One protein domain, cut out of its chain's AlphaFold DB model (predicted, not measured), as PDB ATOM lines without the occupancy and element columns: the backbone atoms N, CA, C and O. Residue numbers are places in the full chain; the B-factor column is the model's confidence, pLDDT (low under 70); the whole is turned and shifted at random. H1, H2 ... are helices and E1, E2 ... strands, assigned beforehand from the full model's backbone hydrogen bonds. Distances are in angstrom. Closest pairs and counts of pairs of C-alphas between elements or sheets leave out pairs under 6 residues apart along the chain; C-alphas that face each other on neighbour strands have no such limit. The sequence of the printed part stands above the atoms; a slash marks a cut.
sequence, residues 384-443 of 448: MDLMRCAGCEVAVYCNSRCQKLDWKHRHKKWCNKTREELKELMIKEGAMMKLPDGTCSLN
ATOM      1  N   MET A 384      16.865  38.980  46.719       76.19
ATOM      2  CA  MET A 384      16.251  38.226  47.825       76.19
ATOM      3  C   MET A 384      14.720  38.283  47.760       76.19
ATOM      4  O   MET A 384      14.055  37.262  47.912       76.19
ATOM      5  N   ASP A 385      14.163  39.452  47.434       85.00
ATOM      6  CA  ASP A 385      12.717  39.707  47.463       85.00
ATOM      7  C   ASP A 385      12.064  39.512  46.088       85.00
ATOM      8  O   ASP A 385      11.362  40.382  45.571       85.00
ATOM      9  N   LEU A 386      12.327  38.370  45.448       88.19
ATOM     10  CA  LEU A 386      11.645  38.036  44.202       88.19
ATOM     11  C   LEU A 386      10.231  37.518  44.485       88.19
ATOM     12  O   LEU A 386      10.026  36.605  45.285       88.19
ATOM     13  N   MET A 387       9.246  38.064  43.772       91.94
ATOM     14  CA  MET A 387       7.876  37.569  43.831       91.94
ATOM     15  C   MET A 387       7.770  36.217  43.127       91.94
ATOM     16  O   MET A 387       8.214  36.058  41.988       91.94
ATOM     17  N   ARG A 388       7.145  35.247  43.794       89.25
ATOM     18  CA  ARG A 388       6.813  33.952  43.194       89.25
ATOM     19  C   ARG A 388       5.534  34.058  42.380       89.25
ATOM     20  O   ARG A 388       4.618  34.806  42.725       89.25
ATOM     21  N   CYS A 389       5.452  33.286  41.307       91.25
ATOM     22  CA  CYS A 389       4.194  33.097  40.606       91.25
ATOM     23  C   CYS A 389       3.189  32.403  41.532       91.25
ATOM     24  O   CYS A 389       3.454  31.305  42.006       91.25
ATOM     25  N   ALA A 390       2.022  33.013  41.747       89.75
ATOM     26  CA  ALA A 390       0.977  32.450  42.605       89.75
ATOM     27  C   ALA A 390       0.340  31.161  42.054       89.75
ATOM     28  O   ALA A 390      -0.343  30.465  42.793       89.75
ATOM     29  N   GLY A 391       0.525  30.869  40.761       86.19
ATOM     30  CA  GLY A 391       0.107  29.599  40.175       86.19
ATOM     31  C   GLY A 391       1.062  28.479  40.573       86.19
ATOM     32  O   GLY A 391       0.712  27.613  41.364       86.19
ATOM     33  N   CYS A 392       2.270  28.504  40.006       80.06
ATOM     34  CA  CYS A 392       3.198  27.379  40.117       80.06
ATOM     35  C   CYS A 392       4.131  27.431  41.334       80.06
ATOM     36  O   CYS A 392       4.795  26.442  41.603       80.06
ATOM     37  N   GLU A 393       4.281  28.578  42.006       80.88
ATOM     38  CA  GLU A 393       5.257  28.849  43.085       80.88
ATOM     39  C   GLU A 393       6.753  28.653  42.740       80.88
ATOM     40  O   GLU A 393       7.624  29.005  43.543       80.88
ATOM     41  N   VAL A 394       7.064  28.154  41.540       76.50
ATOM     42  CA  VAL A 394       8.424  27.883  41.048       76.50
ATOM     43  C   VAL A 394       9.051  29.127  40.418       76.50
ATOM     44  O   VAL A 394      10.183  29.492  40.737       76.50
ATOM     45  N   ALA A 395       8.320  29.798  39.522       82.31
ATOM     46  CA  ALA A 395       8.836  30.957  38.801       82.31
ATOM     47  C   ALA A 395       8.981  32.169  39.732       82.31
ATOM     48  O   ALA A 395       8.029  32.534  40.424       82.31
ATOM     49  N   VAL A 396      10.146  32.819  39.709       87.94
ATOM     50  CA  VAL A 396      10.457  34.003  40.522       87.94
ATOM     51  C   VAL A 396      10.752  35.220  39.646       87.94
ATOM     52  O   VAL A 396      11.400  35.116  38.605       87.94
ATOM     53  N   TYR A 397      10.277  36.392  40.069       92.06
ATOM     54  CA  TYR A 397      10.355  37.632  39.297       92.06
ATOM     55  C   TYR A 397      10.700  38.833  40.170       92.06
ATOM     56  O   TYR A 397      10.308  38.897  41.327       92.06
ATOM     57  N   CYS A 398      11.358  39.847  39.604       94.31
ATOM     58  CA  CYS A 398      11.595  41.102  40.331       94.31
ATOM     59  C   CYS A 398      10.294  41.837  40.676       94.31
ATOM     60  O   CYS A 398      10.223  42.540  41.674       94.31
ATOM     61  N   ASN A 399       9.298  41.768  39.788       95.75
ATOM     62  CA  ASN A 399       8.035  42.493  39.898       95.75
ATOM     63  C   ASN A 399       7.000  41.957  38.896       95.75
ATOM     64  O   ASN A 399       7.311  41.170  37.995       95.75
ATOM     65  N   SER A 400       5.763  42.445  39.024       97.00
ATOM     66  CA  SER A 400       4.623  42.015  38.207       97.00
ATOM     67  C   SER A 400       4.805  42.315  36.716       97.00
ATOM     68  O   SER A 400       4.248  41.612  35.874       97.00
ATOM     69  N   ARG A 401       5.616  43.320  36.356       97.38
ATOM     70  CA  ARG A 401       5.977  43.602  34.960       97.38
ATOM     71  C   ARG A 401       6.823  42.472  34.373       97.38
ATOM     72  O   ARG A 401       6.487  41.993  33.295       97.38
ATOM     73  N   CYS A 402       7.868  42.026  35.076       97.31
ATOM     74  CA  CYS A 402       8.699  40.896  34.642       97.31
ATOM     75  C   CYS A 402       7.865  39.617  34.494       97.31
ATOM     76  O   CYS A 402       7.958  38.948  33.469       97.31
ATOM     77  N   GLN A 403       6.983  39.338  35.460       97.38
ATOM     78  CA  GLN A 403       6.065  38.200  35.387       97.38
ATOM     79  C   GLN A 403       5.143  38.278  34.161       97.38
ATOM     80  O   GLN A 403       5.004  37.300  33.439       97.38
ATOM     81  N   LYS A 404       4.516  39.434  33.890       97.31
ATOM     82  CA  LYS A 404       3.611  39.612  32.737       97.31
ATOM     83  C   LYS A 404       4.321  39.454  31.395       97.31
ATOM     84  O   LYS A 404       3.714  38.956  30.449       97.31
ATOM     85  N   LEU A 405       5.567  39.914  31.293       96.19
ATOM     86  CA  LEU A 405       6.358  39.768  30.075       96.19
ATOM     87  C   LEU A 405       6.727  38.299  29.864       96.19
ATOM     88  O   LEU A 405       6.397  37.737  28.824       96.19
ATOM     89  N   ASP A 406       7.284  37.638  30.878       93.88
ATOM     90  CA  ASP A 406       7.616  36.215  30.786       93.88
ATOM     91  C   ASP A 406       6.379  35.338  30.559       93.88
ATOM     92  O   ASP A 406       6.439  34.390  29.782       93.88
ATOM     93  N   TRP A 407       5.226  35.699  31.135       95.94
ATOM     94  CA  TRP A 407       3.938  35.051  30.873       95.94
ATOM     95  C   TRP A 407       3.589  35.040  29.387       95.94
ATOM     96  O   TRP A 407       3.215  33.997  28.856       95.94
ATOM     97  N   LYS A 408       3.729  36.182  28.706       95.00
ATOM     98  CA  LYS A 408       3.426  36.299  27.274       95.00
ATOM     99  C   LYS A 408       4.385  35.488  26.407       95.00
ATOM    100  O   LYS A 408       3.955  34.974  25.381       95.00
ATOM    101  N   HIS A 409       5.652  35.396  26.803       89.62
ATOM    102  CA  HIS A 409       6.689  34.798  25.965       89.62
ATOM    103  C   HIS A 409       6.877  33.298  26.204       89.62
ATOM    104  O   HIS A 409       7.020  32.547  25.244       89.62
ATOM    105  N   ARG A 410       6.907  32.848  27.464       88.19
ATOM    106  CA  ARG A 410       7.350  31.487  27.820       88.19
ATOM    107  C   ARG A 410       6.545  30.867  28.960       88.19
ATOM    108  O   ARG A 410       6.057  29.749  28.822       88.19
ATOM    109  N   HIS A 411       6.354  31.586  30.068       89.50
ATOM    110  CA  HIS A 411       5.849  31.011  31.318       89.50
ATOM    111  C   HIS A 411       4.425  30.451  31.232       89.50
ATOM    112  O   HIS A 411       4.139  29.409  31.820       89.50
ATOM    113  N   LYS A 412       3.536  31.074  30.444       94.00
ATOM    114  CA  LYS A 412       2.152  30.596  30.279       94.00
ATOM    115  C   LYS A 412       2.077  29.146  29.791       94.00
ATOM    116  O   LYS A 412       1.124  28.452  30.132       94.00
ATOM    117  N   LYS A 413       3.057  28.693  29.002       86.62
ATOM    118  CA  LYS A 413       3.069  27.339  28.436       86.62
ATOM    119  C   LYS A 413       3.221  26.256  29.502       86.62
ATOM    120  O   LYS A 413       2.694  25.168  29.313       86.62
ATOM    121  N   TRP A 414       3.910  26.562  30.601       84.38
ATOM    122  CA  TRP A 414       4.296  25.581  31.614       84.38
ATOM    123  C   TRP A 414       3.775  25.863  33.024       84.38
ATOM    124  O   TRP A 414       3.884  25.012  33.902       84.38
ATOM    125  N   CYS A 415       3.181  27.032  33.270       89.81
ATOM    126  CA  CYS A 415       2.598  27.337  34.572       89.81
ATOM    127  C   CYS A 415       1.476  26.347  34.935       89.81
ATOM    128  O   CYS A 415       0.585  26.100  34.122       89.81
ATOM    129  N   ASN A 416       1.508  25.833  36.170       86.44
ATOM    130  CA  ASN A 416       0.569  24.854  36.740       86.44
ATOM    131  C   ASN A 416       0.524  23.494  36.037       86.44
ATOM    132  O   ASN A 416      -0.390  22.719  36.304       86.44
ATOM    133  N   LYS A 417       1.483  23.200  35.160       81.88
ATOM    134  CA  LYS A 417       1.620  21.865  34.589       81.88
ATOM    135  C   LYS A 417       2.423  20.977  35.529       81.88
ATOM    136  O   LYS A 417       3.424  21.413  36.101       81.88
ATOM    137  N   THR A 418       1.982  19.737  35.659       74.00
ATOM    138  CA  THR A 418       2.771  18.641  36.223       74.00
ATOM    139  C   THR A 418       4.016  18.394  35.370       74.00
ATOM    140  O   THR A 418       4.133  18.870  34.234       74.00
ATOM    141  N   ARG A 419       4.979  17.649  35.917       62.59
ATOM    142  CA  ARG A 419       6.203  17.305  35.189       62.59
ATOM    143  C   ARG A 419       5.888  16.437  33.970       62.59
ATOM    144  O   ARG A 419       6.515  16.604  32.930       62.59
ATOM    145  N   GLU A 420       4.898  15.561  34.082       72.94
ATOM    146  CA  GLU A 420       4.408  14.672  33.030       72.94
ATOM    147  C   GLU A 420       3.764  15.482  31.902       72.94
ATOM    148  O   GLU A 420       4.164  15.351  30.748       72.94
ATOM    149  N   GLU A 421       2.865  16.412  32.236       83.06
ATOM    150  CA  GLU A 421       2.262  17.324  31.252       83.06
ATOM    151  C   GLU A 421       3.306  18.218  30.571       83.06
ATOM    152  O   GLU A 421       3.140  18.601  29.410       83.06
ATOM    153  N   LEU A 422       4.375  18.583  31.285       72.94
ATOM    154  CA  LEU A 422       5.499  19.320  30.716       72.94
ATOM    155  C   LEU A 422       6.314  18.471  29.750       72.94
ATOM    156  O   LEU A 422       6.597  18.936  28.649       72.94
ATOM    157  N   LYS A 423       6.648  17.236  30.131       72.38
ATOM    158  CA  LYS A 423       7.336  16.277  29.259       72.38
ATOM    159  C   LYS A 423       6.538  16.040  27.980       72.38
ATOM    160  O   LYS A 423       7.090  16.165  26.893       72.38
ATOM    161  N   GLU A 424       5.236  15.783  28.087       86.00
ATOM    162  CA  GLU A 424       4.359  15.606  26.924       86.00
ATOM    163  C   GLU A 424       4.310  16.851  26.036       86.00
ATOM    164  O   GLU A 424       4.351  16.742  24.808       86.00
ATOM    165  N   LEU A 425       4.263  18.044  26.636       82.06
ATOM    166  CA  LEU A 425       4.308  19.296  25.889       82.06
ATOM    167  C   LEU A 425       5.646  19.467  25.159       82.06
ATOM    168  O   LEU A 425       5.636  19.845  23.993       82.06
ATOM    169  N   MET A 426       6.774  19.173  25.807       77.19
ATOM    170  CA  MET A 426       8.104  19.264  25.193       77.19
ATOM    171  C   MET A 426       8.284  18.238  24.071       77.19
ATOM    172  O   MET A 426       8.851  18.577  23.036       77.19
ATOM    173  N   ILE A 427       7.738  17.026  24.226       83.00
ATOM    174  CA  ILE A 427       7.689  16.021  23.155       83.00
ATOM    175  C   ILE A 427       6.850  16.529  21.981       83.00
ATOM    176  O   ILE A 427       7.275  16.467  20.832       83.00
ATOM    177  N   LYS A 428       5.670  17.092  22.260       89.69
ATOM    178  CA  LYS A 428       4.773  17.638  21.234       89.69
ATOM    179  C   LYS A 428       5.369  18.842  20.504       89.69
ATOM    180  O   LYS A 428       5.132  19.000  19.310       89.69
ATOM    181  N   GLU A 429       6.096  19.704  21.211       84.75
ATOM    182  CA  GLU A 429       6.795  20.844  20.613       84.75
ATOM    183  C   GLU A 429       8.067  20.414  19.866       84.75
ATOM    184  O   GLU A 429       8.603  21.227  19.129       84.75
ATOM    185  N   GLY A 430       8.512  19.156  19.988       83.25
ATOM    186  CA  GLY A 430       9.711  18.628  19.327       83.25
ATOM    187  C   GLY A 430      11.018  18.911  20.073       83.25
ATOM    188  O   GLY A 430      12.081  18.553  19.572       83.25
ATOM    189  N   ALA A 431      10.941  19.515  21.264       71.31
ATOM    190  CA  ALA A 431      12.077  19.828  22.132       71.31
ATOM    191  C   ALA A 431      12.621  18.601  22.882       71.31
ATOM    192  O   ALA A 431      13.769  18.596  23.319       71.31
ATOM    193  N   MET A 432      11.806  17.556  23.038       78.56
ATOM    194  CA  MET A 432      12.215  16.257  23.575       78.56
ATOM    195  C   MET A 432      11.751  15.137  22.646       78.56
ATOM    196  O   MET A 432      10.748  15.274  21.949       78.56
ATOM    197  N   MET A 433      12.448  14.007  22.670       89.44
ATOM    198  CA  MET A 433      12.024  12.783  21.999       89.44
ATOM    199  C   MET A 433      11.877  11.650  23.007       89.44
ATOM    200  O   MET A 433      12.672  11.517  23.937       89.44
ATOM    201  N   LYS A 434      10.832  10.839  22.827       93.56
ATOM    202  CA  LYS A 434      10.634   9.625  23.617       93.56
ATOM    203  C   LYS A 434      11.468   8.506  23.002       93.56
ATOM    204  O   LYS A 434      11.308   8.215  21.816       93.56
ATOM    205  N   LEU A 435      12.356   7.919  23.793       86.88
ATOM    206  CA  LEU A 435      13.196   6.804  23.378       86.88
ATOM    207  C   LEU A 435      12.405   5.481  23.440       86.88
ATOM    208  O   LEU A 435      11.367   5.413  24.112       86.88
ATOM    209  N   PRO A 436      12.838   4.427  22.717       91.44
ATOM    210  CA  PRO A 436      12.128   3.143  22.671       91.44
ATOM    211  C   PRO A 436      11.960   2.458  24.034       91.44
ATOM    212  O   PRO A 436      10.994   1.727  24.234       91.44
ATOM    213  N   ASP A 437      12.870   2.715  24.972       82.31
ATOM    214  CA  ASP A 437      12.838   2.214  26.352       82.31
ATOM    215  C   ASP A 437      11.845   2.971  27.260       82.31
ATOM    216  O   ASP A 437      11.643   2.610  28.418       82.31
ATOM    217  N   GLY A 438      11.186   4.009  26.735       82.44
ATOM    218  CA  GLY A 438      10.229   4.836  27.459       82.44
ATOM    219  C   GLY A 438      10.836   6.048  28.165       82.44
ATOM    220  O   GLY A 438      10.065   6.886  28.650       82.44
ATOM    221  N   THR A 439      12.163   6.193  28.178       76.62
ATOM    222  CA  THR A 439      12.839   7.402  28.663       76.62
ATOM    223  C   THR A 439      12.644   8.563  27.678       76.62
ATOM    224  O   THR A 439      12.077   8.413  26.589       76.62
ATOM    225  N   CYS A 440      12.996   9.781  28.084       71.00
ATOM    226  CA  CYS A 440      12.852  10.971  27.245       71.00
ATOM    227  C   CYS A 440      14.165  11.744  27.255       71.00
ATOM    228  O   CYS A 440      14.621  12.126  28.328       71.00
ATOM    229  N   SER A 441      14.707  12.031  26.074       66.69
ATOM    230  CA  SER A 441      15.928  12.824  25.909       66.69
ATOM    231  C   SER A 441      15.620  14.154  25.214       66.69
ATOM    232  O   SER A 441      14.603  14.285  24.521       66.69
ATOM    233  N   LEU A 442      16.460  15.166  25.435       63.66
ATOM    234  CA  LEU A 442      16.364  16.447  24.736       63.66
ATOM    235  C   LEU A 442      16.688  16.242  23.256       63.66
ATOM    236  O   LEU A 442      17.666  15.596  22.892       63.66
ATOM    237  N   ASN A 443      15.862  16.809  22.381       75.25
ATOM    238  CA  ASN A 443      16.134  16.762  20.956       75.25
ATOM    239  C   ASN A 443      17.199  17.814  20.619       75.25
ATOM    240  O   ASN A 443      16.885  18.991  20.456       75.25
TER     241      ASN A 443
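AT A GLANCE: This is residues 384 to 443 of the 448 residues of the protein "Hypothetical protein" of Ditylum brightwellii (UniProt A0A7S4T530). Two small lobes sit one after the other along a loose rod, joined by residues 410 to 418. The first lobe holds a stretch folded back on itself, residues 384 to 399, and then H1; the second holds H2 and the small hairpin of E1 and E2. The printed part has 60 residues, with two named helices and then two named strands in the order H1, H2, E1, E2, and the sheet E1 - E2 is antiparallel. The class is mixed, helices and strands, though only 27 residues are in named elements, under half. The whole is loose, with a radius of gyration of the C-alphas of 14.2 A and spans of 44 by 18 by 17 A.

HOW THE PARTS SIT: Start at residues 387 to 388, which pair antiparallel with residues 396 to 397. Next comes H1, residues 400 to 409, which is apart from H2, residues 419 to 429. In both helices every O i to N i+4 pair is within hydrogen-bond range. Go on to E1, residues 432 to 434, where the C-alphas of Met 426 and Met 432, the closest of H2 and E1, are 5.3 A apart. E1 forms a hairpin with E2, residues 440 to 442, at 152 degrees between their directions; look for N 433 and O 441 at 2.9 A. H1 is apart from both strands.

IN THESE COORDINATES: Find C-alpha 400 at (4.623, 42.015, 38.207); from there H1 runs 14.4 A to C-alpha 409. H2 starts at C-alpha 419, (6.203, 17.305, 35.189), and is 15.0 A long. E1 spans 6.8 A and E2 7.0 A, ending at C-alpha 442, (16.364, 16.447, 24.736).

THE WHOLE: The two C-alphas farthest apart, those of Asp 385 and Pro 436, are 44.2 A apart. The printed part has no cut, and no link is long. The model's confidence is under 70 at residues 419, 441 and 442.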